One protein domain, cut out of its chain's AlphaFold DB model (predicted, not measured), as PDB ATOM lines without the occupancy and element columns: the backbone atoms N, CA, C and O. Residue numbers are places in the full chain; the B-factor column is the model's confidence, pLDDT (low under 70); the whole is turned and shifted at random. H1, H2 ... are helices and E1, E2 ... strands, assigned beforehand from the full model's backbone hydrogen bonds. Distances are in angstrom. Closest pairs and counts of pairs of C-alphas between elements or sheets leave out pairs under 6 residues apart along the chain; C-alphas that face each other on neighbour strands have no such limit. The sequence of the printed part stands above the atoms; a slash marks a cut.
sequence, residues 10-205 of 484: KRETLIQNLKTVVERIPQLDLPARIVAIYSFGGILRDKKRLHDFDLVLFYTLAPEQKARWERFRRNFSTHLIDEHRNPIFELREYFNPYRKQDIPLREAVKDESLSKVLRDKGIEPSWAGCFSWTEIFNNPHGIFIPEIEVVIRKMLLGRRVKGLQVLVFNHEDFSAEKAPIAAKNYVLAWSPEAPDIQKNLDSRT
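This is residues 10 to 205 of the 484 residues of an uncharacterized protein of Hadesarchaea archaeon CG08_land_8_20_14_0_20_51_8 (UniProt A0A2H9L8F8). Two lobes lie end to end: one is a strongly twisted sheet of four strands with H1 and H10 over one face and small H11 over the other; the second is a cluster of short helices, H4 to H9. H3 and H10 stand where the lobes meet, and H12 packs on edge strand E4. The printed part has 196 residues with twelve named helices and four named strands, in the order H1 E1 H2 E2 H3 to H10 E3 H11 E4 H12, class mixed; the mixed sheet runs E3 E2 E1 E4. It is compact, radius of gyration of the C-alphas 18.7 A, but elongated, spanning 59 by 37 by 31 A.

H1, residues 11 to 27, is on the sheet at a height of 9.1 A, along E1, residues 33 to 40. E1 is antiparallel to E2, residues 53 to 60 (N 38 and O 56, 2.8 A), and to E4, residues 187 to 190 (N 39 and O 187, 2.8 A). E3, residues 164 to 170, is parallel to E2 (N 57 and O 167, 2.8 A). H2, residues 41 to 45, only grazes the sheet. H3, residues 63 to 75, only just touches H4, residues 87 to 90, with 3 pairs of C-alphas within 8 A, the closest Asn 75 and Pro 87, 5.4 A. H5, residues 92 to 100, and H6, residues 105 to 108, touch only at the corner, as do H7, residues 112 to 120, and H8, residues 125 to 128; both only just, with 3 pairs. H9, residues 133 to 137, is close but not clearly touching H5. H10, residues 148 to 157, is on the sheet and touches residues 21 to 25 of H1 at a steep tilt of 63 degrees, the closest C-alphas Val 21 and Leu 156, 5.8 A. H11, residues 171 to 175, and H12, residues 197 to 202, are on opposite faces. In H3, H7 and H9 to H12 every O i to N i+4 pair is within hydrogen-bond range; H1 has 10 of 13, H5 3 of 5, H2 0 of 1 but 2 of 2 O i to N i+3; H4, H6 and H8 are too short.

H1, 25.5 A long, begins at C-alpha 11 (75.143, 103.715, 125.234). E2 measures 22.6 A, E1 21.2 A, H3 18.4 A. H12 ends at C-alpha 202 (82.992, 103.665, 116.633).

The farthest C-alphas, His 84 and Thr 205, are 59.8 A apart. The printed part has no cut. H3 to H4 and H11 to E4 are long links. pLDDT is under 70 at residues 79 to 85, 139 to 142 and 177 to 184.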
ATOM      1  N   LYS A  10      71.550 104.227 128.454       92.94
ATOM      2  CA  LYS A  10      71.887 104.627 127.085       92.94
ATOM      3  C   LYS A  10      73.376 104.359 126.845       92.94
ATOM      4  O   LYS A  10      74.176 104.527 127.769       92.94
ATOM      5  N   ARG A  11      73.744 103.975 125.620       92.50
ATOM      6  CA  ARG A  11      75.143 103.715 125.234       92.50
ATOM      7  C   ARG A  11      76.050 104.903 125.562       92.50
ATOM      8  O   ARG A  11      77.115 104.726 126.143       92.50
ATOM      9  N   GLU A  12      75.585 106.114 125.282       92.38
ATOM     10  CA  GLU A  12      76.329 107.357 125.497       92.38
ATOM     11  C   GLU A  12      76.609 107.591 126.987       92.38
ATOM     12  O   GLU A  12      77.697 108.021 127.357       92.38
ATOM     13  N   THR A  13      75.662 107.239 127.867       93.19
ATOM     14  CA  THR A  13      75.854 107.320 129.323       93.19
ATOM     15  C   THR A  13      76.963 106.383 129.794       93.19
ATOM     16  O   THR A  13      77.751 106.750 130.660       93.19
ATOM     17  N   LEU A  14      77.042 105.179 129.230       93.94
ATOM     18  CA  LEU A  14      78.079 104.209 129.579       93.94
ATOM     19  C   LEU A  14      79.460 104.649 129.084       93.94
ATOM     20  O   LEU A  14      80.430 104.558 129.834       93.94
ATOM     21  N   ILE A  15      79.540 105.186 127.865       94.06
ATOM     22  CA  ILE A  15      80.783 105.756 127.330       94.06
ATOM     23  C   ILE A  15      81.232 106.952 128.174       94.06
ATOM     24  O   ILE A  15      82.405 107.038 128.532       94.06
ATOM     25  N   GLN A  16      80.312 107.841 128.560       94.44
ATOM     26  CA  GLN A  16      80.639 108.973 129.426       94.44
ATOM     27  C   GLN A  16      81.137 108.516 130.803       94.44
ATOM     28  O   GLN A  16      82.106 109.064 131.321       94.44
ATOM     29  N   ASN A  17      80.529 107.474 131.374       94.50
ATOM     30  CA  ASN A  17      80.998 106.887 132.626       94.50
ATOM     31  C   ASN A  17      82.427 106.337 132.500       94.50
ATOM     32  O   ASN A  17      83.220 106.514 133.424       94.50
ATOM     33  N   LEU A  18      82.772 105.701 131.373       95.62
ATOM     34  CA  LEU A  18      84.140 105.245 131.107       95.62
ATOM     35  C   LEU A  18      85.116 106.421 130.951       95.62
ATOM     36  O   LEU A  18      86.199 106.366 131.526       95.62
ATOM     37  N   LYS A  19      84.722 107.498 130.259       95.44
ATOM     38  CA  LYS A  19      85.525 108.734 130.162       95.44
ATOM     39  C   LYS A  19      85.864 109.285 131.546       95.44
ATOM     40  O   LYS A  19      87.033 109.478 131.851       95.44
ATOM     41  N   THR A  20      84.871 109.401 132.430       93.38
ATOM     42  CA  THR A  20      85.088 109.843 133.818       93.38
ATOM     43  C   THR A  20      86.008 108.908 134.610       93.38
ATOM     44  O   THR A  20      86.738 109.361 135.489       93.38
ATOM     45  N   VAL A  21      85.985 107.598 134.342       94.31
ATOM     46  CA  VAL A  21      86.932 106.658 134.963       94.31
ATOM     47  C   VAL A  21      88.352 106.914 134.463       94.31
ATOM     48  O   VAL A  21      89.264 107.013 135.279       94.31
ATOM     49  N   VAL A  22      88.525 107.057 133.149       95.00
ATOM     50  CA  VAL A  22      89.820 107.305 132.506       95.00
ATOM     51  C   VAL A  22      90.442 108.628 132.955       95.00
ATOM     52  O   VAL A  22      91.607 108.648 133.341       95.00
ATOM     53  N   GLU A  23      89.664 109.708 132.998       93.38
ATOM     54  CA  GLU A  23      90.110 111.038 133.452       93.38
ATOM     55  C   GLU A  23      90.649 111.026 134.892       93.38
ATOM     56  O   GLU A  23      91.503 111.835 135.253       93.38
ATOM     57  N   ARG A  24      90.168 110.091 135.722       91.56
ATOM     58  CA  ARG A  24      90.598 109.938 137.115       91.56
ATOM     59  C   ARG A  24      91.853 109.092 137.278       91.56
ATOM     60  O   ARG A  24      92.473 109.200 138.330       91.56
ATOM     61  N   ILE A  25      92.241 108.276 136.293       93.94
ATOM     62  CA  ILE A  25      93.442 107.426 136.370       93.94
ATOM     63  C   ILE A  25      94.681 108.223 136.823       93.94
ATOM     64  O   ILE A  25      95.285 107.809 137.808       93.94
ATOM     65  N   PRO A  26      95.043 109.370 136.207       92.00
ATOM     66  CA  PRO A  26      96.229 110.127 136.623       92.00
ATOM     67  C   PRO A  26      96.081 110.847 137.975       92.00
ATOM     68  O   PRO A  26      97.068 111.332 138.514       92.00
ATOM     69  N   GLN A  27      94.866 110.947 138.522       92.56
ATOM     70  CA  GLN A  27      94.577 111.664 139.773       92.56
ATOM     71  C   GLN A  27      94.584 110.744 141.002       92.56
ATOM     72  O   GLN A  27      94.440 111.212 142.130       92.56
ATOM     73  N   LEU A  28      94.659 109.430 140.791       92.62
ATOM     74  CA  LEU A  28      94.557 108.426 141.839       92.62
ATOM     75  C   LEU A  28      95.928 107.800 142.091       92.62
ATOM     76  O   LEU A  28      96.603 107.389 141.151       92.62
ATOM     77  N   ASP A  29      96.295 107.644 143.363       94.50
ATOM     78  CA  ASP A  29      97.429 106.804 143.760       94.50
ATOM     79  C   ASP A  29      97.034 105.330 143.614       94.50
ATOM     80  O   ASP A  29      96.610 104.680 144.566       94.50
ATOM     81  N   LEU A  30      97.053 104.819 142.385       95.69
ATOM     82  CA  LEU A  30      96.759 103.417 142.108       95.69
ATOM     83  C   LEU A  30      97.983 102.545 142.429       95.69
ATOM     84  O   LEU A  30      99.113 102.930 142.117       95.69
ATOM     85  N   PRO A  31      97.780 101.320 142.947       96.06
ATOM     86  CA  PRO A  31      98.880 100.391 143.211       96.06
ATOM     87  C   PRO A  31      99.551  99.868 141.930       96.06
ATOM     88  O   PRO A  31     100.580  99.211 142.019       96.06
ATOM     89  N   ALA A  32      98.985 100.145 140.751       96.31
ATOM     90  CA  ALA A  32      99.511  99.746 139.451       96.31
ATOM     91  C   ALA A  32      99.193 100.786 138.372       96.31
ATOM     92  O   ALA A  32      98.249 101.571 138.500       96.31
ATOM     93  N   ARG A  33      99.949 100.754 137.272       95.31
ATOM     94  CA  ARG A  33      99.684 101.566 136.082       95.31
ATOM     95  C   ARG A  33      98.673 100.856 135.184       95.31
ATOM     96  O   ARG A  33      98.906  99.724 134.774       95.31
ATOM     97  N   ILE A  34      97.587 101.535 134.821       96.00
ATOM     98  CA  ILE A  34      96.652 101.038 133.802       96.00
ATOM     99  C   ILE A  34      97.265 101.272 132.422       96.00
ATOM    100  O   ILE A  34      97.609 102.405 132.088       96.00
ATOM    101  N   VAL A  35      97.413 100.211 131.631       94.69
ATOM    102  CA  VAL A  35      98.028 100.279 130.294       94.69
ATOM    103  C   VAL A  35      96.997 100.305 129.178       94.69
ATOM    104  O   VAL A  35      97.193 100.990 128.183       94.69
ATOM    105  N   ALA A  36      95.879  99.604 129.348       94.56
ATOM    106  CA  ALA A  36      94.820  99.574 128.355       94.56
ATOM    107  C   ALA A  36      93.484  99.189 128.987       94.56
ATOM    108  O   ALA A  36      93.421  98.487 129.998       94.56
ATOM    109  N   ILE A  37      92.408  99.624 128.343       94.88
ATOM    110  CA  ILE A  37      91.044  99.205 128.621       94.88
ATOM    111  C   ILE A  37      90.457  98.653 127.335       94.88
ATOM    112  O   ILE A  37      90.359  99.357 126.329       94.88
ATOM    113  N   TYR A  38      90.010  97.410 127.388       92.94
ATOM    114  CA  TYR A  38      89.302  96.760 126.304       92.94
ATOM    115  C   TYR A  38      87.829  96.616 126.643       92.94
ATOM    116  O   TYR A  38      87.440  96.390 127.783       92.94
ATOM    117  N   SER A  39      87.009  96.736 125.616       91.88
ATOM    118  CA  SER A  39      85.578  96.499 125.653       91.88
ATOM    119  C   SER A  39      85.247  95.133 125.083       91.88
ATOM    120  O   SER A  39      85.916  94.648 124.169       91.88
ATOM    121  N   PHE A  40      84.182  94.535 125.599       87.50
ATOM    122  CA  PHE A  40      83.565  93.356 125.010       87.50
ATOM    123  C   PHE A  40      82.046  93.399 125.206       87.50
ATOM    124  O   PHE A  40      81.484  94.356 125.741       87.50
ATOM    125  N   GLY A  41      81.352  92.373 124.721       84.69
ATOM    126  CA  GLY A  41      79.936  92.204 125.023       84.69
ATOM    127  C   GLY A  41      79.011  93.152 124.256       84.69
ATOM    128  O   GLY A  41      79.189  93.430 123.068       84.69
ATOM    129  N   GLY A  42      77.935  93.577 124.924       84.62
ATOM    130  CA  GLY A  42      76.788  94.214 124.272       84.62
ATOM    131  C   GLY A  42      77.098  95.536 123.574       84.62
ATOM    132  O   GLY A  42      76.483  95.829 122.546       84.62
ATOM    133  N   ILE A  43      78.038  96.330 124.102       87.94
ATOM    134  CA  ILE A  43      78.291  97.691 123.606       87.94
ATOM    135  C   ILE A  43      78.864  97.710 122.184       87.94
ATOM    136  O   ILE A  43      78.712  98.694 121.460       87.94
ATOM    137  N   LEU A  44      79.500  96.606 121.786       88.12
ATOM    138  CA  LEU A  44      80.135  96.427 120.486       88.12
ATOM    139  C   LEU A  44      79.154  96.024 119.385       88.12
ATOM    140  O   LEU A  44      79.540  95.972 118.217       88.12
ATOM    141  N   ARG A  45      77.894  95.766 119.748       85.88
ATOM    142  CA  ARG A  45      76.824  95.293 118.861       85.88
ATOM    143  C   ARG A  45      75.793  96.381 118.553       85.88
ATOM    144  O   ARG A  45      74.617  96.083 118.387       85.88
ATOM    145  N   ASP A  46      76.220  97.644 118.606       82.00
ATOM    146  CA  ASP A  46      75.425  98.840 118.295       82.00
ATOM    147  C   ASP A  46      74.065  98.923 119.032       82.00
ATOM    148  O   ASP A  46      73.130  99.612 118.614       82.00
ATOM    149  N   LYS A  47      73.944  98.249 120.189       83.44
ATOM    150  CA  LYS A  47      72.738  98.288 121.021       83.44
ATOM    151  C   LYS A  47      72.571  99.691 121.611       83.44
ATOM    152  O   LYS A  47      73.428 100.178 122.344       83.44
ATOM    153  N   LYS A  48      71.413 100.314 121.364       85.38
ATOM    154  CA  LYS A  48      71.069 101.650 121.899       85.38
ATOM    155  C   LYS A  48      70.922 101.667 123.426       85.38
ATOM    156  O   LYS A  48      71.095 102.707 124.062       85.38
ATOM    157  N   ARG A  49      70.543 100.529 124.015       88.62
ATOM    158  CA  ARG A  49      70.291 100.370 125.450       88.62
ATOM    159  C   ARG A  49      70.923  99.088 125.967       88.62
ATOM    160  O   ARG A  49      70.724  98.027 125.383       88.62
ATOM    161  N   LEU A  50      71.656  99.201 127.069       89.00
ATOM    162  CA  LEU A  50      72.461  98.125 127.646       89.00
ATOM    163  C   LEU A  50      72.255  98.068 129.160       89.00
ATOM    164  O   LEU A  50      71.956  99.085 129.782       89.00
ATOM    165  N   HIS A  51      72.401  96.894 129.766       85.69
ATOM    166  CA  HIS A  51      72.390  96.782 131.229       85.69
ATOM    167  C   HIS A  51      73.699  97.279 131.851       85.69
ATOM    168  O   HIS A  51      73.695  97.814 132.960       85.69
ATOM    169  N   ASP A  52      74.791  97.102 131.119       89.12
ATOM    170  CA  ASP A  52      76.161  97.336 131.534       89.12
ATOM    171  C   ASP A  52      77.082  97.522 130.315       89.12
ATOM    172  O   ASP A  52      76.696  97.351 129.155       89.12
ATOM    173  N   PHE A  53      78.306  97.939 130.612       91.50
ATOM    174  CA  PHE A  53      79.439  98.040 129.718       91.50
ATOM    175  C   PHE A  53      80.530  97.125 130.269       91.50
ATOM    176  O   PHE A  53      81.170  97.447 131.275       91.50
ATOM    177  N   ASP A  54      80.696  95.983 129.612       91.56
ATOM    178  CA  ASP A  54      81.713  94.996 129.940       91.56
ATOM    179  C   ASP A  54      83.100  95.460 129.480       91.56
ATOM    180  O   ASP A  54      83.329  95.767 128.303       91.56
ATOM    181  N   LEU A  55      84.022  95.524 130.437       92.62
ATOM    182  CA  LEU A  55      85.359  96.071 130.280       92.62
ATOM    183  C   LEU A  55      86.404  95.146 130.901       92.62
ATOM    184  O   LEU A  55      86.194  94.566 131.970       92.62
ATOM    185  N   VAL A  56      87.561  95.076 130.256       91.94
ATOM    186  CA  VAL A  56      88.778  94.473 130.791       91.94
ATOM    187  C   VAL A  56      89.829  95.564 130.923       91.94
ATOM    188  O   VAL A  56      90.181  96.211 129.941       91.94
ATOM    189  N   LEU A  57      90.311  95.781 132.141       93.50
ATOM    190  CA  LEU A  57      91.411  96.684 132.441       93.50
ATOM    191  C   LEU A  57      92.701  95.884 132.580       93.50
ATOM    192  O   LEU A  57      92.786  94.987 133.420       93.50
ATOM    193  N   PHE A  58      93.708  96.258 131.801       93.38
ATOM    194  CA  PHE A  58      95.050  95.712 131.919       93.38
ATOM    195  C   PHE A  58      95.941  96.658 132.704       93.38
ATOM    196  O   PHE A  58      95.948  97.868 132.453       93.38
ATOM    197  N   TYR A  59      96.703  96.099 133.640       95.25
ATOM    198  CA  TYR A  59      97.675  96.844 134.427       95.25
ATOM    199  C   TYR A  59      99.077  96.245 134.332       95.25
ATOM    200  O   TYR A  59      99.249  95.054 134.081       95.25
ATOM    201  N   THR A  60     100.077  97.083 134.578       94.94
ATOM    202  CA  THR A  60     101.467  96.682 134.810       94.94
ATOM    203  C   THR A  60     101.975  97.303 136.105       94.94
ATOM    204  O   THR A  60     101.418  98.282 136.613       94.94
ATOM    205  N   LEU A  61     103.027  96.710 136.666       94.25
ATOM    206  CA  LEU A  61     103.657  97.166 137.899       94.25
ATOM    207  C   LEU A  61     105.084  97.612 137.601       94.25
ATOM    208  O   LEU A  61     105.933  96.790 137.268       94.25
ATOM    209  N   ALA A  62     105.366  98.905 137.766       93.00
ATOM    210  CA  ALA A  62     106.752  99.353 137.864       93.00
ATOM    211  C   ALA A  62     107.414  98.748 139.126       93.00
ATOM    212  O   ALA A  62     106.701  98.470 140.097       93.00
ATOM    213  N   PRO A  63     108.751  98.587 139.176       94.75
ATOM    214  CA  PRO A  63     109.437  98.006 140.335       94.75
ATOM    215  C   PRO A  63     109.074  98.671 141.672       94.75
ATOM    216  O   PRO A  63     108.796  97.988 142.656       94.75
ATOM    217  N   GLU A  64     108.977 100.002 141.695       94.19
ATOM    218  CA  GLU A  64     108.578 100.765 142.884       94.19
ATOM    219  C   GLU A  64     107.126 100.489 143.304       94.19
ATOM    220  O   GLU A  64     106.836 100.318 144.488       94.19
ATOM    221  N   GLN A  65     106.204 100.396 142.340       94.69
ATOM    222  CA  GLN A  65     104.800 100.062 142.601       94.69
ATOM    223  C   GLN A  65     104.662  98.637 143.136       94.69
ATOM    224  O   GLN A  65     103.927  98.413 144.098       94.69
ATOM    225  N   LYS A  66     105.415  97.690 142.563       95.25
ATOM    226  CA  LYS A  66     105.476  96.307 143.041       95.25
ATOM    227  C   LYS A  66     105.940  96.255 144.497       95.25
ATOM    228  O   LYS A  66     105.248  95.666 145.321       95.25
ATOM    229  N   ALA A  67     107.024  96.951 144.837       95.25
ATOM    230  CA  ALA A  67     107.531  97.016 146.209       95.25
ATOM    231  C   ALA A  67     106.526  97.661 147.185       95.25
ATOM    232  O   ALA A  67     106.307  97.147 148.287       95.25
ATOM    233  N   ARG A  68     105.865  98.762 146.787       95.69
ATOM    234  CA  ARG A  68     104.798  99.401 147.586       95.69
ATOM    235  C   ARG A  68     103.620  98.452 147.812       95.69
ATOM    236  O   ARG A  68     103.137  98.344 148.940       95.69
ATOM    237  N   TRP A  69     103.172  97.756 146.768       96.31
ATOM    238  CA  TRP A  69     102.070  96.798 146.846       96.31
ATOM    239  C   TRP A  69     102.411  95.585 147.716       96.31
ATOM    240  O   TRP A  69     101.609  95.196 148.561       96.31
ATOM    241  N   GLU A  70     103.605  95.012 147.570       93.75
ATOM    242  CA  GLU A  70     104.064  93.890 148.394       93.75
ATOM    243  C   GLU A  70     104.156  94.279 149.873       93.75
ATOM    244  O   GLU A  70     103.684  93.534 150.734       93.75
ATOM    245  N   ARG A  71     104.670  95.480 150.176       93.25
ATOM    246  CA  ARG A  71     104.676  96.022 151.542       93.25
ATOM    247  C   ARG A  71     103.259  96.177 152.093       93.25
ATOM    248  O   ARG A  71     103.007  95.737 153.213       93.25
ATOM    249  N   PHE A  72     102.342  96.756 151.316       95.12
ATOM    250  CA  PHE A  72     100.935  96.878 151.702       95.12
ATOM    251  C   PHE A  72     100.316  95.505 151.973       95.12
ATOM    252  O   PHE A  72      99.764  95.282 153.046       95.12
ATOM    253  N   ARG A  73     100.451  94.562 151.032       92.69
ATOM    254  CA  ARG A  73      99.884  93.215 151.133       92.69
ATOM    255  C   ARG A  73     100.410  92.469 152.354       92.69
ATOM    256  O   ARG A  73      99.618  91.848 153.047       92.69
ATOM    257  N   ARG A  74     101.715  92.554 152.623       89.56
ATOM    258  CA  ARG A  74     102.354  91.930 153.789       89.56
ATOM    259  C   ARG A  74     101.830  92.502 155.106       89.56
ATOM    260  O   ARG A  74     101.617  91.760 156.055       89.56
ATOM    261  N   ASN A  75     101.624  93.815 155.166       90.94
ATOM    262  CA  ASN A  75     101.249  94.506 156.401       90.94
ATOM    263  C   ASN A  75      99.723  94.580 156.605       90.94
ATOM    264  O   ASN A  75      99.260  94.880 157.703       90.94
ATOM    265  N   PHE A  76      98.937  94.295 155.566       91.94
ATOM    266  CA  PHE A  76      97.477  94.343 155.568       91.94
ATOM    267  C   PHE A  76      96.861  92.993 155.167       91.94
ATOM    268  O   PHE A  76      95.909  92.943 154.395       91.94
ATOM    269  N   SER A  77      97.394  91.887 155.690       88.25
ATOM    270  CA  SER A  77      96.842  90.531 155.556       88.25
ATOM    271  C   SER A  77      96.685  89.854 156.927       88.25
ATOM    272  O   SER A  77      97.307  90.264 157.911       88.25
ATOM    273  N   THR A  78      95.855  88.807 157.003       79.81
ATOM    274  CA  THR A  78      95.836  87.855 158.140       79.81
ATOM    275  C   THR A  78      96.640  86.583 157.846       79.81
ATOM    276  O   THR A  78      96.531  85.602 158.574       79.81
ATOM    277  N   HIS A  79      97.405  86.557 156.750       68.00
ATOM    278  CA  HIS A  79      98.231  85.412 156.382       68.00
ATOM    279  C   HIS A  79      99.633  85.876 156.002       68.00
ATOM    280  O   HIS A  79      99.815  86.589 155.007       68.00
ATOM    281  N   LEU A  80     100.603  85.447 156.805       57.78
ATOM    282  CA  LEU A  80     102.012  85.359 156.457       57.78
ATOM    283  C   LEU A  80     102.422  83.895 156.631       57.78
ATOM    284  O   LEU A  80     102.015  83.243 157.589       57.78
ATOM    285  N   ILE A  81     103.146  83.371 155.642       52.47
ATOM    286  CA  ILE A  81     103.653  81.990 155.631       52.47
ATOM    287  C   ILE A  81     104.824  81.847 156.616       52.47
ATOM    288  O   ILE A  81     105.014  80.776 157.182       52.47
ATOM    289  N   ASP A  82     105.527  82.948 156.880       53.25
ATOM    290  CA  ASP A  82     106.588  83.028 157.871       53.25
ATOM    291  C   ASP A  82     106.108  83.824 159.086       53.25
ATOM    292  O   ASP A  82     105.683  84.973 158.966       53.25
ATOM    293  N   GLU A  83     106.239  83.193 160.252       52.06
ATOM    294  CA  GLU A  83     106.119  83.771 161.593       52.06
ATOM    295  C   GLU A  83     104.684  83.994 162.104       52.06
ATOM    296  O   GLU A  83     103.796  84.490 161.421       52.06
ATOM    297  N   HIS A  84     104.463  83.640 163.374       55.34
ATOM    298  CA  HIS A  84     103.208  83.693 164.140       55.34
ATOM    299  C   HIS A  84     102.635  85.111 164.367       55.34
ATOM    300  O   HIS A  84     102.057  85.406 165.416       55.34
ATOM    301  N   ARG A  85     102.797  86.018 163.406       61.38
ATOM    302  CA  ARG A  85     102.433  87.423 163.490       61.38
ATOM    303  C   ARG A  85     101.387  87.746 162.434       61.38
ATOM    304  O   ARG A  85     101.573  87.506 161.249       61.38
ATOM    305  N   ASN A  86     100.291  88.343 162.884       72.75
ATOM    306  CA  ASN A  86      99.199  88.809 162.037       72.75
ATOM    307  C   ASN A  86      99.172  90.341 162.092       72.75
ATOM    308  O   ASN A  86      98.542  90.895 163.000       72.75
ATOM    309  N   PRO A  87      99.841  91.046 161.162       76.38
ATOM    310  CA  PRO A  87     100.005  92.499 161.238       76.38
ATOM    311  C   PRO A  87      98.674  93.249 161.330       76.38
ATOM    312  O   PRO A  87      98.555  94.239 162.045       76.38
ATOM    313  N   ILE A  88      97.629  92.732 160.683       82.00
ATOM    314  CA  ILE A  88      96.295  93.332 160.731       82.00
ATOM    315  C   ILE A  88      95.587  93.159 162.087       82.00
ATOM    316  O   ILE A  88      94.698  93.948 162.409       82.00
ATOM    317  N   PHE A  89      95.973  92.173 162.908       82.12
ATOM    318  CA  PHE A  89      95.452  92.042 164.272       82.12
ATOM    319  C   PHE A  89      96.085  93.047 165.233       82.12
ATOM    320  O   PHE A  89      95.395  93.486 166.150       82.12
ATOM    321  N   GLU A  90      97.314  93.506 164.981       84.00
ATOM    322  CA  GLU A  90      97.882  94.654 165.709       84.00
ATOM    323  C   GLU A  90      97.072  95.931 165.472       84.00
ATOM    324  O   GLU A  90      97.036  96.819 166.314       84.00
ATOM    325  N   LEU A  91      96.377  96.021 164.335       88.00
ATOM    326  CA  LEU A  91      95.543  97.173 164.003       88.00
ATOM    327  C   LEU A  91      94.152  97.114 164.651       88.00
ATOM    328  O   LEU A  91      93.371  98.061 164.534       88.00
ATOM    329  N   ARG A  92      93.802  96.004 165.317       86.31
ATOM    330  CA  ARG A  92      92.440  95.755 165.806       86.31
ATOM    331  C   ARG A  92      91.993  96.794 166.828       86.31
ATOM    332  O   ARG A  92      90.844  97.224 166.771       86.31
ATOM    333  N   GLU A  93      92.884  97.217 167.721       88.56
ATOM    334  CA  GLU A  93      92.582  98.256 168.713       88.56
ATOM    335  C   GLU A  93      92.216  99.595 168.055       88.56
ATOM    336  O   GLU A  93      91.254 100.232 168.478       88.56
ATOM    337  N   TYR A  94      92.874  99.952 166.948       92.31
ATOM    338  CA  TYR A  94      92.597 101.172 166.184       92.31
ATOM    339  C   TYR A  94      91.334 101.052 165.321       92.31
ATOM    340  O   TYR A  94      90.639 102.036 165.085       92.31
ATOM    341  N   PHE A  95      91.000  99.846 164.852       92.44
ATOM    342  CA  PHE A  95      89.801  99.609 164.043       92.44
ATOM    343  C   PHE A  95      88.516  99.470 164.862       92.44
ATOM    344  O   PHE A  95      87.440  99.845 164.386       92.44
ATOM    345  N   ASN A  96      88.603  98.935 166.081       88.44
ATOM    346  CA  ASN A  96      87.448  98.659 166.933       88.44
ATOM    347  C   ASN A  96      86.547  99.888 167.176       88.44
ATOM    348  O   ASN A  96      85.334  99.725 167.032       88.44
ATOM    349  N   PRO A  97      87.061 101.101 167.472       91.06
ATOM    350  CA  PRO A  97      86.224 102.284 167.681       91.06
ATOM    351  C   PRO A  97      85.301 102.591 166.497       91.06
ATOM    352  O   PRO A  97      84.117 102.868 166.692       91.06
ATOM    353  N   TYR A  98      85.814 102.479 165.269       92.25
ATOM    354  CA  TYR A  98      85.047 102.725 164.045       92.25
ATOM    355  C   TYR A  98      84.093 101.575 163.729       92.25
ATOM    356  O   TYR A  98      82.937 101.802 163.368       92.25
ATOM    357  N   ARG A  99      84.557 100.328 163.894       87.38
ATOM    358  CA  ARG A  99      83.748  99.127 163.657       87.38
ATOM    359  C   ARG A  99      82.542  99.067 164.594       87.38
ATOM    360  O   ARG A  99      81.454  98.756 164.125       87.38
ATOM    361  N   LYS A 100      82.717  99.379 165.884       81.56
ATOM    362  CA  LYS A 100      81.634  99.393 166.888       81.56
ATOM    363  C   LYS A 100      80.559 100.443 166.586       81.56
ATOM    364  O   LYS A 100      79.409 100.253 166.950       81.56
ATOM    365  N   GLN A 101      80.924 101.522 165.894       83.88
ATOM    366  CA  GLN A 101      80.008 102.587 165.470       83.88
ATOM    367  C   GLN A 101      79.411 102.358 164.068       83.88
ATOM    368  O   GLN A 101      78.805 103.265 163.497       83.88
ATOM    369  N   ASP A 102      79.616 101.179 163.467       83.19
ATOM    370  CA  ASP A 102      79.222 100.873 162.086       83.19
ATOM    371  C   ASP A 102      79.766 101.872 161.038       83.19
ATOM    372  O   ASP A 102      79.200 102.028 159.946       83.19
ATOM    373  N   ILE A 103      80.886 102.545 161.333       87.50
ATOM    374  CA  ILE A 103      81.559 103.439 160.388       87.50
ATOM    375  C   ILE A 103      82.298 102.561 159.374       87.50
ATOM    376  O   ILE A 103      83.187 101.803 159.760       87.50
ATOM    377  N   PRO A 104      81.978 102.614 158.067       91.44
ATOM    378  CA  PRO A 104      82.662 101.789 157.076       91.44
ATOM    379  C   PRO A 104      84.151 102.144 156.983       91.44
ATOM    380  O   PRO A 104      84.482 103.328 156.982       91.44
ATOM    381  N   LEU A 105      85.027 101.149 156.792       93.62
ATOM    382  CA  LEU A 105      86.484 101.353 156.731       93.62
ATOM    383  C   LEU A 105      86.896 102.486 155.776       93.62
ATOM    384  O   LEU A 105      87.671 103.349 156.152       93.62
ATOM    385  N   ARG A 106      86.297 102.570 154.586       93.56
ATOM    386  CA  ARG A 106      86.525 103.663 153.616       93.56
ATOM    387  C   ARG A 106      86.295 105.093 154.140       93.56
ATOM    388  O   ARG A 106      86.771 106.040 153.526       93.56
ATOM    389  N   GLU A 107      85.461 105.256 155.166       94.88
ATOM    390  CA  GLU A 107      85.247 106.540 155.842       94.88
ATOM    391  C   GLU A 107      86.189 106.654 157.043       94.88
ATOM    392  O   GLU A 107      86.776 107.709 157.236       94.88
ATOM    393  N   ALA A 108      86.398 105.560 157.785       95.38
ATOM    394  CA  ALA A 108      87.327 105.511 158.912       95.38
ATOM    395  C   ALA A 108      88.763 105.886 158.507       95.38
ATOM    396  O   ALA A 108      89.399 106.677 159.184       95.38
ATOM    397  N   VAL A 109      89.263 105.396 157.367       95.62
ATOM    398  CA  VAL A 109      90.622 105.704 156.872       95.62
ATOM    399  C   VAL A 109      90.829 107.161 156.451       95.62
ATOM    400  O   VAL A 109      91.931 107.497 156.026       95.62
ATOM    401  N   LYS A 110      89.789 108.004 156.495       95.38
ATOM    402  CA  LYS A 110      89.893 109.457 156.284       95.38
ATOM    403  C   LYS A 110      90.115 110.218 157.589       95.38
ATOM    404  O   LYS A 110      90.422 111.404 157.541       95.38
ATOM    405  N   ASP A 111      89.884 109.567 158.725       96.62
ATOM    406  CA  ASP A 111      90.227 110.113 160.026       96.62
ATOM    407  C   ASP A 111      91.747 110.128 160.160       96.62
ATOM    408  O   ASP A 111      92.390 109.081 160.084       96.62
ATOM    409  N   GLU A 112      92.313 111.316 160.359       96.69
ATOM    410  CA  GLU A 112      93.760 111.521 160.359       96.69
ATOM    411  C   GLU A 112      94.478 110.683 161.425       96.69
ATOM    412  O   GLU A 112      95.605 110.240 161.193       96.69
ATOM    413  N   SER A 113      93.826 110.391 162.559       94.81
ATOM    414  CA  SER A 113      94.416 109.547 163.600       94.81
ATOM    415  C   SER A 113      94.637 108.116 163.102       94.81
ATOM    416  O   SER A 113      95.742 107.580 163.222       94.81
ATOM    417  N   LEU A 114      93.631 107.522 162.453       95.75
ATOM    418  CA  LEU A 114      93.739 106.188 161.870       95.75
ATOM    419  C   LEU A 114      94.634 106.195 160.627       95.75
ATOM    420  O   LEU A 114      95.468 105.301 160.467       95.75
ATOM    421  N   SER A 115      94.498 107.195 159.750       96.06
ATOM    422  CA  SER A 115      95.320 107.309 158.541       96.06
ATOM    423  C   SER A 115      96.808 107.345 158.878       96.06
ATOM    424  O   SER A 115      97.598 106.689 158.200       96.06
ATOM    425  N   LYS A 116      97.195 108.080 159.928       96.75
ATOM    426  CA  LYS A 116      98.583 108.159 160.384       96.75
ATOM    427  C   LYS A 116      99.105 106.799 160.846       96.75
ATOM    428  O   LYS A 116     100.133 106.361 160.342       96.75
ATOM    429  N   VAL A 117      98.360 106.093 161.699       96.00
ATOM    430  CA  VAL A 117      98.732 104.743 162.168       96.00
ATOM    431  C   VAL A 117      98.937 103.780 160.996       96.00
ATOM    432  O   VAL A 117      99.912 103.030 160.963       96.00
ATOM    433  N   LEU A 118      98.043 103.816 160.003       95.75
ATOM    434  CA  LEU A 118      98.171 102.988 158.804       95.75
ATOM    435  C   LEU A 118      99.434 103.338 158.004       95.75
ATOM    436  O   LEU A 118     100.204 102.435 157.669       95.75
ATOM    437  N   ARG A 119      99.697 104.628 157.758       95.88
ATOM    438  CA  ARG A 119     100.906 105.086 157.049       95.88
ATOM    439  C   ARG A 119     102.190 104.673 157.770       95.88
ATOM    440  O   ARG A 119     103.093 104.151 157.116       95.88
ATOM    441  N   ASP A 120     102.242 104.817 159.092       94.25
ATOM    442  CA  ASP A 120     103.392 104.421 159.920       94.25
ATOM    443  C   ASP A 120     103.660 102.909 159.814       94.25
ATOM    444  O   ASP A 120     104.805 102.453 159.758       94.25
ATOM    445  N   LYS A 121     102.594 102.114 159.668       91.88
ATOM    446  CA  LYS A 121     102.660 100.670 159.411       91.88
ATOM    447  C   LYS A 121     102.886 100.323 157.933       91.88
ATOM    448  O   LYS A 121     102.918  99.148 157.580       91.88
ATOM    449  N   GLY A 122     103.104 101.301 157.052       92.19
ATOM    450  CA  GLY A 122     103.332 101.086 155.620       92.19
ATOM    451  C   GLY A 122     102.092 100.636 154.846       92.19
ATOM    452  O   GLY A 122     102.226  99.951 153.834       92.19
ATOM    453  N   ILE A 123     100.907 100.980 155.343       95.56
ATOM    454  CA  ILE A 123      99.614 100.657 154.752       95.56
ATOM    455  C   ILE A 123      99.035 101.949 154.190       95.56
ATOM    456  O   ILE A 123      98.692 102.861 154.937       95.56
ATOM    457  N   GLU A 124      98.912 102.022 152.868       96.94
ATOM    458  CA  GLU A 124      98.295 103.159 152.192       96.94
ATOM    459  C   GLU A 124      96.800 103.249 152.571       96.94
ATOM    460  O   GLU A 124      96.027 102.341 152.226       96.94
ATOM    461  N   PRO A 125      96.354 104.302 153.296       96.56
ATOM    462  CA  PRO A 125      94.987 104.373 153.817       96.56
ATOM    463  C   PRO A 125      93.928 104.303 152.715       96.56
ATOM    464  O   PRO A 125      92.882 103.670 152.890       96.56
ATOM    465  N   SER A 126      94.205 104.905 151.554       95.50
ATOM    466  CA  SER A 126      93.278 104.901 150.420       95.50
ATOM    467  C   SER A 126      93.059 103.495 149.840       95.50
ATOM    468  O   SER A 126      91.933 103.160 149.455       95.50
ATOM    469  N   TRP A 127      94.082 102.634 149.864       97.38
ATOM    470  CA  TRP A 127      93.988 101.236 149.437       97.38
ATOM    471  C   TRP A 127      93.270 100.382 150.481       97.38
ATOM    472  O   TRP A 127      92.392  99.592 150.128       97.38
ATOM    473  N   ALA A 128      93.568 100.578 151.770       96.25
ATOM    474  CA  ALA A 128      92.872  99.891 152.863       96.25
ATOM    475  C   ALA A 128      91.362 100.188 152.843       96.25
ATOM    476  O   ALA A 128      90.539  99.281 152.985       96.25
ATOM    477  N   GLY A 129      90.987 101.439 152.555       94.94
ATOM    478  CA  GLY A 129      89.599 101.878 152.400       94.94
ATOM    479  C   GLY A 129      88.804 101.157 151.306       94.94
ATOM    480  O   GLY A 129      87.574 101.244 151.284       94.94
ATOM    481  N   CYS A 130      89.455 100.417 150.405       95.50
ATOM    482  CA  CYS A 130      88.761  99.580 149.436       95.50
ATOM    483  C   CYS A 130      88.120  98.345 150.083       95.50
ATOM    484  O   CYS A 130      87.173  97.803 149.523       95.50
ATOM    485  N   PHE A 131      88.538  97.901 151.262       94.19
ATOM    486  CA  PHE A 131      88.008  96.685 151.883       94.19
ATOM    487  C   PHE A 131      86.934  96.995 152.938       94.19
ATOM    488  O   PHE A 131      86.778  98.124 153.401       94.19
ATOM    489  N   SER A 132      86.115  96.002 153.270       91.50
ATOM    490  CA  SER A 132      85.104  96.073 154.326       91.50
ATOM    491  C   SER A 132      85.559  95.333 155.578       91.50
ATOM    492  O   SER A 132      86.363  94.406 155.518       91.50
ATOM    493  N   TRP A 133      84.968  95.688 156.721       89.12
ATOM    494  CA  TRP A 133      85.210  94.982 157.981       89.12
ATOM    495  C   TRP A 133      84.911  93.485 157.890       89.12
ATOM    496  O   TRP A 133      85.599  92.685 158.515       89.12
ATOM    497  N   THR A 134      83.904  93.103 157.100       86.50
ATOM    498  CA  THR A 134      83.538  91.701 156.878       86.50
ATOM    499  C   THR A 134      84.604  90.958 156.079       86.50
ATOM    500  O   THR A 134      84.963  89.856 156.475       86.50
ATOM    501  N   GLU A 135      85.129  91.562 155.004       87.31
ATOM    502  CA  GLU A 135      86.225  90.981 154.204       87.31
ATOM    503  C   GLU A 135      87.473  90.736 155.070       87.31
ATOM    504  O   GLU A 135      88.124  89.709 154.921       87.31
ATOM    505  N   ILE A 136      87.763  91.650 156.001       86.69
ATOM    506  CA  ILE A 136      88.964  91.597 156.842       86.69
ATOM    507  C   ILE A 136      88.819  90.622 158.020       86.69
ATOM    508  O   ILE A 136      89.722  89.833 158.276       86.69
ATOM    509  N   PHE A 137      87.710  90.688 158.768       81.50
ATOM    510  CA  PHE A 137      87.592  90.010 160.069       81.50
ATOM    511  C   PHE A 137      86.641  88.818 160.099       81.50
ATOM    512  O   PHE A 137      86.719  88.018 161.025       81.50
ATOM    513  N   ASN A 138      85.722  88.718 159.139       71.00
ATOM    514  CA  ASN A 138      84.660  87.714 159.150       71.00
ATOM    515  C   ASN A 138      84.709  86.844 157.883       71.00
ATOM    516  O   ASN A 138      83.670  86.367 157.420       71.00
ATOM    517  N   ASN A 139      85.895  86.664 157.292       66.94
ATOM    518  CA  ASN A 139      86.066  85.698 156.217       66.94
ATOM    519  C   ASN A 139      85.854  84.280 156.796       66.94
ATOM    520  O   ASN A 139      86.525  83.943 157.773       66.94
ATOM    521  N   PRO A 140      84.959  83.447 156.226       58.88
ATOM    522  CA  PRO A 140      84.691  82.088 156.709       58.88
ATOM    523  C   PRO A 140      85.929  81.181 156.773       58.88
ATOM    524  O   PRO A 140      85.912  80.189 157.493       58.88
ATOM    525  N   HIS A 141      87.008  81.527 156.067       66.25
ATOM    526  CA  HIS A 141      88.270  80.785 156.082       66.25
ATOM    527  C   HIS A 141      89.322  81.363 157.044       66.25
ATOM    528  O   HIS A 141      90.445  80.874 157.070       66.25
ATOM    529  N   GLY A 142      89.009  82.432 157.792       69.69
ATOM    530  CA  GLY A 142      89.950  83.101 158.709       69.69
ATOM    531  C   GLY A 142      91.127  83.820 158.028       69.69
ATOM    532  O   GLY A 142      91.961  84.424 158.701       69.69
ATOM    533  N   ILE A 143      91.189  83.785 156.693       80.25
ATOM    534  CA  ILE A 143      92.289  84.309 155.884       80.25
ATOM    535  C   ILE A 143      91.812  85.517 155.074       80.25
ATOM    536  O   ILE A 143      90.848  85.440 154.319       80.25
ATOM    537  N   PHE A 144      92.519  86.631 155.198       87.94
ATOM    538  CA  PHE A 144      92.355  87.839 154.411       87.94
ATOM    539  C   PHE A 144      93.678  88.147 153.722       87.94
ATOM    540  O   PHE A 144      94.700  88.377 154.372       87.94
ATOM    541  N   ILE A 145      93.643  88.154 152.392       89.31
ATOM    542  CA  ILE A 145      94.755  88.558 151.539       89.31
ATOM    543  C   ILE A 145      94.208  89.660 150.632       89.31
ATOM    544  O   ILE A 145      93.252  89.408 149.895       89.31
ATOM    545  N   PRO A 146      94.750  90.887 150.688       92.62
ATOM    546  CA  PRO A 146      94.281  91.949 149.820       92.62
ATOM    547  C   PRO A 146      94.713  91.668 148.376       92.62
ATOM    548  O   PRO A 146      95.874  91.362 148.105       92.62
ATOM    549  N   GLU A 147      93.769  91.809 147.450       93.50
ATOM    550  CA  GLU A 147      93.982  91.645 146.009       93.50
ATOM    551  C   GLU A 147      94.105  93.009 145.325       93.50
ATOM    552  O   GLU A 147      93.325  93.932 145.599       93.50
ATOM    553  N   ILE A 148      95.063  93.142 144.406       95.88
ATOM    554  CA  ILE A 148      95.347  94.417 143.737       95.88
ATOM    555  C   ILE A 148      94.202  94.806 142.799       95.88
ATOM    556  O   ILE A 148      93.801  95.970 142.729       95.88
ATOM    557  N   GLU A 149      93.588  93.810 142.162       94.69
ATOM    558  CA  GLU A 149      92.430  93.926 141.285       94.69
ATOM    559  C   GLU A 149      91.236  94.542 142.025       94.69
ATOM    560  O   GLU A 149      90.506  95.371 141.472       94.69
ATOM    561  N   VAL A 150      91.042  94.173 143.298       94.19
ATOM    562  CA  VAL A 150      89.977  94.724 144.147       94.19
ATOM    563  C   VAL A 150      90.219  96.206 144.415       94.19
ATOM    564  O   VAL A 150      89.270  96.991 144.299       94.19
ATOM    565  N   VAL A 151      91.459  96.591 144.737       96.25
ATOM    566  CA  VAL A 151      91.844  97.988 144.997       96.25
ATOM    567  C   VAL A 151      91.659  98.834 143.741       96.25
ATOM    568  O   VAL A 151      90.897  99.801 143.776       96.25
ATOM    569  N   ILE A 152      92.246  98.423 142.610       95.56
ATOM    570  CA  ILE A 152      92.127  99.117 141.318       95.56
ATOM    571  C   ILE A 152      90.652  99.331 140.961       95.56
ATOM    572  O   ILE A 152      90.207 100.460 140.733       95.56
ATOM    573  N   ARG A 153      89.853  98.256 140.979       93.88
ATOM    574  CA  ARG A 153      88.429  98.308 140.623       93.88
ATOM    575  C   ARG A 153      87.644  99.253 141.533       93.88
ATOM    576  O   ARG A 153      86.814 100.021 141.043       93.88
ATOM    577  N   LYS A 154      87.866  99.205 142.851       93.12
ATOM    578  CA  LYS A 154      87.115 100.029 143.813       93.12
ATOM    579  C   LYS A 154      87.535 101.502 143.779       93.12
ATOM    580  O   LYS A 154      86.647 102.350 143.877       93.12
ATOM    581  N   MET A 155      88.816 101.819 143.573       93.31
ATOM    582  CA  MET A 155      89.288 103.206 143.433       93.31
ATOM    583  C   MET A 155      88.754 103.872 142.155       93.31
ATOM    584  O   MET A 155      88.266 105.010 142.198       93.31
ATOM    585  N   LEU A 156      88.773 103.139 141.037       91.25
ATOM    586  CA  LEU A 156      88.305 103.632 139.742       91.25
ATOM    587  C   LEU A 156      86.780 103.803 139.699       91.25
ATOM    588  O   LEU A 156      86.288 104.888 139.384       91.25
ATOM    589  N   LEU A 157      86.011 102.775 140.072       88.69
ATOM    590  CA  LEU A 157      84.548 102.797 139.929       88.69
ATOM    591  C   LEU A 157      83.824 103.464 141.113       88.69
ATOM    592  O   LEU A 157      82.822 104.170 140.940       88.69
ATOM    593  N   GLY A 158      84.314 103.259 142.338       80.50
ATOM    594  CA  GLY A 158      83.651 103.715 143.561       80.50
ATOM    595  C   GLY A 158      82.167 103.311 143.641       80.50
ATOM    596  O   GLY A 158      81.732 102.305 143.091       80.50
ATOM    597  N   ARG A 159      81.348 104.111 144.347       73.00
ATOM    598  CA  ARG A 159      79.873 103.946 144.378       73.00
ATOM    599  C   ARG A 159      79.127 104.816 143.357       73.00
ATOM    600  O   ARG A 159      77.909 104.682 143.227       73.00
ATOM    601  N   ARG A 160      79.824 105.759 142.717       76.38
ATOM    602  CA  ARG A 160      79.218 106.805 141.878       76.38
ATOM    603  C   ARG A 160      79.079 106.365 140.423       76.38
ATOM    604  O   ARG A 160      78.093 106.730 139.790       76.38
ATOM    605  N   VAL A 161      79.998 105.534 139.931       85.00
ATOM    606  CA  VAL A 161      79.954 105.014 138.564       85.00
ATOM    607  C   VAL A 161      79.036 103.793 138.519       85.00
ATOM    608  O   VAL A 161      79.201 102.842 139.280       85.00
ATOM    609  N   LYS A 162      78.019 103.836 137.655       87.25
ATOM    610  CA  LYS A 162      77.052 102.745 137.468       87.25
ATOM    611  C   LYS A 162      77.125 102.220 136.041       87.25
ATOM    612  O   LYS A 162      77.446 102.965 135.122       87.25
ATOM    613  N   GLY A 163      76.774 100.952 135.866       88.44
ATOM    614  CA  GLY A 163      76.680 100.339 134.544       88.44
ATOM    615  C   GLY A 163      78.025  99.980 133.914       88.44
ATOM    616  O   GLY A 163      78.022  99.559 132.776       88.44
ATOM    617  N   LEU A 164      79.158 100.102 134.611       92.12
ATOM    618  CA  LEU A 164      80.422  99.518 134.147       92.12
ATOM    619  C   LEU A 164      80.661  98.199 134.881       92.12
ATOM    620  O   LEU A 164      80.606  98.164 136.115       92.12
ATOM    621  N   GLN A 165      80.934  97.136 134.133       90.81
ATOM    622  CA  GLN A 165      81.354  95.845 134.659       90.81
ATOM    623  C   GLN A 165      82.818  95.637 134.281       90.81
ATOM    624  O   GLN A 165      83.143  95.454 133.115       90.81
ATOM    625  N   VAL A 166      83.702  95.708 135.274       90.62
ATOM    626  CA  VAL A 166      85.151  95.717 135.056       90.62
ATOM    627  C   VAL A 166      85.783  94.447 135.603       90.62
ATOM    628  O   VAL A 166      85.678  94.159 136.800       90.62
ATOM    629  N   LEU A 167      86.503  93.754 134.728       90.75
ATOM    630  CA  LEU A 167      87.534  92.791 135.089       90.75
ATOM    631  C   LEU A 167      88.900  93.483 135.054       90.75
ATOM    632  O   LEU A 167      89.107  94.389 134.250       90.75
ATOM    633  N   VAL A 168      89.815  93.079 135.928       91.94
ATOM    634  CA  VAL A 168      91.158  93.664 136.036       91.94
ATOM    635  C   VAL A 168      92.166  92.527 135.956       91.94
ATOM    636  O   VAL A 168      92.008  91.550 136.683       91.94
ATOM    637  N   PHE A 169      93.167  92.646 135.086       90.38
ATOM    638  CA  PHE A 169      94.210  91.635 134.908       90.38
ATOM    639  C   PHE A 169      95.582  92.271 134.750       90.38
ATOM    640  O   PHE A 169      95.723  93.357 134.181       90.38
ATOM    641  N   ASN A 170      96.600  91.551 135.206       90.31
ATOM    642  CA  ASN A 170      97.974  91.857 134.858       90.31
ATOM    643  C   ASN A 170      98.171  91.649 133.343       90.31
ATOM    644  O   ASN A 170      97.734  90.644 132.777       90.31
ATOM    645  N   HIS A 171      98.794  92.622 132.680       87.19
ATOM    646  CA  HIS A 171      99.028  92.593 131.239       87.19
ATOM    647  C   HIS A 171      99.956  91.444 130.817       87.19
ATOM    648  O   HIS A 171      99.691  90.795 129.812       87.19
ATOM    649  N   GLU A 172     101.004  91.154 131.592       83.06
ATOM    650  CA  GLU A 172     101.969  90.088 131.294       83.06
ATOM    651  C   GLU A 172     101.318  88.703 131.380       83.06
ATOM    652  O   GLU A 172     101.493  87.879 130.482       83.06
ATOM    653  N   ASP A 173     100.496  88.469 132.407       79.38
ATOM    654  CA  ASP A 173      99.761  87.207 132.563       79.38
ATOM    655  C   ASP A 173      98.748  86.991 131.433       79.38
ATOM    656  O   ASP A 173      98.546  85.865 130.971       79.38
ATOM    657  N   PHE A 174      98.122  88.070 130.958       75.31
ATOM    658  CA  PHE A 174      97.231  88.011 129.805       75.31
ATOM    659  C   PHE A 174      97.992  87.722 128.506       75.31
ATOM    660  O   PHE A 174      97.582  86.843 127.748       75.31
ATOM    661  N   SER A 175      99.112  88.409 128.259       72.00
ATOM    662  CA  SER A 175      99.960  88.174 127.083       72.00
ATOM    663  C   SER A 175     100.537  86.757 127.044       72.00
ATOM    664  O   SER A 175     100.712  86.205 125.963       72.00
ATOM    665  N   ALA A 176     100.783  86.150 128.206       71.88
ATOM    666  CA  ALA A 176     101.240  84.769 128.332       71.88
ATOM    667  C   ALA A 176     100.107  83.721 128.250       71.88
ATOM    668  O   ALA A 176     100.343  82.557 128.568       71.88
ATOM    669  N   GLU A 177      98.880  84.121 127.886       67.81
ATOM    670  CA  GLU A 177      97.673  83.274 127.836       67.81
ATOM    671  C   GLU A 177      97.329  82.560 129.161       67.81
ATOM    672  O   GLU A 177      96.572  81.591 129.182       67.81
ATOM    673  N   LYS A 178      97.836  83.055 130.297       63.31
ATOM    674  CA  LYS A 178      97.546  82.500 131.631       63.31
ATOM    675  C   LYS A 178      96.200  82.974 132.184       63.31
ATOM    676  O   LYS A 178      95.656  82.364 133.103       63.31
ATOM    677  N   ALA A 179      95.658  84.070 131.650       58.66
ATOM    678  CA  ALA A 179      94.387  84.628 132.090       58.66
ATOM    679  C   ALA A 179      93.193  83.800 131.557       58.66
ATOM    680  O   ALA A 179      93.091  83.583 130.349       58.66
ATOM    681  N   PRO A 180      92.226  83.404 132.407       53.38
ATOM    682  CA  PRO A 180      91.161  82.454 132.059       53.38
ATOM    683  C   PRO A 180      90.032  83.036 131.181       53.38
ATOM    684  O   PRO A 180      88.906  82.533 131.207       53.38
ATOM    685  N   ILE A 181      90.267  84.113 130.422       56.53
ATOM    686  CA  ILE A 181      89.190  84.762 129.665       56.53
ATOM    687  C   ILE A 181      89.010  84.106 128.290       56.53
ATOM    688  O   ILE A 181      89.771  84.337 127.355       56.53
ATOM    689  N   ALA A 182      87.949  83.306 128.176       47.19
ATOM    690  CA  ALA A 182      87.694  82.365 127.084       47.19
ATOM    691  C   ALA A 182      87.266  82.965 125.723       47.19
ATOM    692  O   ALA A 182      86.997  82.208 124.794       47.19
ATOM    693  N   ALA A 183      87.219  84.289 125.540       52.12
ATOM    694  CA  ALA A 183      86.861  84.874 124.243       52.12
ATOM    695  C   ALA A 183      87.742  86.078 123.893       52.12
ATOM    696  O   ALA A 183      87.611  87.138 124.492       52.12
ATOM    697  N   LYS A 184      88.599  85.935 122.873       60.28
ATOM    698  CA  LYS A 184      89.517  86.970 122.348       60.28
ATOM    699  C   LYS A 184      88.817  88.106 121.569       60.28
ATOM    700  O   LYS A 184      89.480  88.897 120.904       60.28
ATOM    701  N   ASN A 185      87.488  88.211 121.637       75.25
ATOM    702  CA  ASN A 185      86.711  89.230 120.927       75.25
ATOM    703  C   ASN A 185      86.623  90.528 121.738       75.25
ATOM    704  O   ASN A 185      85.562  90.919 122.231       75.25
ATOM    705  N   TYR A 186      87.771  91.188 121.854       85.12
ATOM    706  CA  TYR A 186      87.925  92.479 122.509       85.12
ATOM    707  C   TYR A 186      88.142  93.588 121.488       85.12
ATOM    708  O   TYR A 186      88.808  93.397 120.474       85.12
ATOM    709  N   VAL A 187      87.633  94.775 121.792       89.12
ATOM    710  CA  VAL A 187      87.934  95.997 121.040       89.12
ATOM    711  C   VAL A 187      88.554  96.992 122.003       89.12
ATOM    712  O   VAL A 187      88.006  97.221 123.083       89.12
ATOM    713  N   LEU A 188      89.695  97.569 121.628       91.88
ATOM    714  CA  LEU A 188      90.347  98.598 122.431       91.88
ATOM    715  C   LEU A 188      89.350  99.736 122.673       91.88
ATOM    716  O   LEU A 188      88.804 100.293 121.729       91.88
ATOM    717  N   ALA A 189      89.082 100.045 123.936       95.12
ATOM    718  CA  ALA A 189      88.277 101.198 124.310       95.12
ATOM    719  C   ALA A 189      89.186 102.390 124.621       95.12
ATOM    720  O   ALA A 189      88.866 103.509 124.245       95.12
ATOM    721  N   TRP A 190      90.327 102.164 125.274       97.00
ATOM    722  CA  TRP A 190      91.258 103.226 125.649       97.00
ATOM    723  C   TRP A 190      92.671 102.696 125.897       97.00
ATOM    724  O   TRP A 190      92.830 101.635 126.497       97.00
ATOM    725  N   SER A 191      93.685 103.471 125.526       95.81
ATOM    726  CA  SER A 191      95.044 103.385 126.076       95.81
ATOM    727  C   SER A 191      95.667 104.789 126.110       95.81
ATOM    728  O   SER A 191      95.105 105.707 125.502       95.81
ATOM    729  N   PRO A 192      96.813 105.000 126.783       94.44
ATOM    730  CA  PRO A 192      97.550 106.262 126.691       94.44
ATOM    731  C   PRO A 192      97.881 106.671 125.245       94.44
ATOM    732  O   PRO A 192      97.814 107.849 124.908       94.44
ATOM    733  N   GLU A 193      98.185 105.700 124.381       95.12
ATOM    734  CA  GLU A 193      98.521 105.898 122.965       95.12
ATOM    735  C   GLU A 193      97.275 106.104 122.085       95.12
ATOM    736  O   GLU A 193      97.351 106.733 121.031       95.12
ATOM    737  N   ALA A 194      96.112 105.609 122.524       94.75
ATOM    738  CA  ALA A 194      94.821 105.765 121.857       94.75
ATOM    739  C   ALA A 194      93.753 106.299 122.839       94.75
ATOM    740  O   ALA A 194      92.860 105.549 123.255       94.75
ATOM    741  N   PRO A 195      93.810 107.591 123.225       94.62
ATOM    742  CA  PRO A 195      93.003 108.118 124.326       94.62
ATOM    743  C   PRO A 195      91.537 108.419 123.967       94.62
ATOM    744  O   PRO A 195      90.707 108.588 124.863       94.62
ATOM    745  N   ASP A 196      91.183 108.497 122.680       95.56
ATOM    746  CA  ASP A 196      89.815 108.812 122.251       95.56
ATOM    747  C   ASP A 196      88.904 107.575 122.286       95.56
ATOM    748  O   ASP A 196      88.811 106.803 121.330       95.56
ATOM    749  N   ILE A 197      88.178 107.428 123.398       94.19
ATOM    750  CA  ILE A 197      87.242 106.319 123.620       94.19
ATOM    751  C   ILE A 197      86.166 106.227 122.538       94.19
ATOM    752  O   ILE A 197      85.809 105.125 122.119       94.19
ATOM    753  N   GLN A 198      85.608 107.362 122.105       92.06
ATOM    754  CA  GLN A 198      84.504 107.327 121.150       92.06
ATOM    755  C   GLN A 198      85.012 106.834 119.801       92.06
ATOM    756  O   GLN A 198      84.432 105.914 119.225       92.06
ATOM    757  N   LYS A 199      86.135 107.404 119.349       93.00
ATOM    758  CA  LYS A 199      86.789 107.006 118.107       93.00
ATOM    759  C   LYS A 199      87.133 105.522 118.131       93.00
ATOM    760  O   LYS A 199      86.730 104.824 117.214       93.00
ATOM    761  N   ASN A 200      87.769 105.023 119.189       92.25
ATOM    762  CA  ASN A 200      88.181 103.619 119.268       92.25
ATOM    763  C   ASN A 200      87.002 102.626 119.172       92.25
ATOM    764  O   ASN A 200      87.123 101.566 118.559       92.25
ATOM    765  N   LEU A 201      85.846 102.963 119.757       90.00
ATOM    766  CA  LEU A 201      84.660 102.097 119.733       90.00
ATOM    767  C   LEU A 201      83.878 102.178 118.409       90.00
ATOM    768  O   LEU A 201      83.312 101.167 117.964       90.00
ATOM    769  N   ASP A 202      83.830 103.366 117.800       87.12
ATOM    770  CA  ASP A 202      82.992 103.665 116.633       87.12
ATOM    771  C   ASP A 202      83.726 103.553 115.295       87.12
ATOM    772  O   ASP A 202      83.078 103.296 114.283       87.12
ATOM    773  N   SER A 203      85.058 103.668 115.260       86.00
ATOM    774  CA  SER A 203      85.853 103.649 114.021       86.00
ATOM    775  C   SER A 203      85.957 102.270 113.362       86.00
ATOM    776  O   SER A 203      86.770 102.075 112.460       86.00
ATOM    777  N   ARG A 204      85.166 101.294 113.817       87.44
ATOM    778  CA  ARG A 204      85.149  99.946 113.252       87.44
ATOM    779  C   ARG A 204      84.473  99.964 111.891       87.44
ATOM    780  O   ARG A 204      83.298 100.323 111.779       87.44
ATOM    781  N   THR A 205      85.196  99.515 110.873       89.00
ATOM    782  CA  THR A 205      84.647  99.364 109.526       89.00
ATOM    783  C   THR A 205      83.538  98.302 109.514       89.00
ATOM    784  O   THR A 205      83.528  97.407 110.369       89.00
TER     785      THR A 205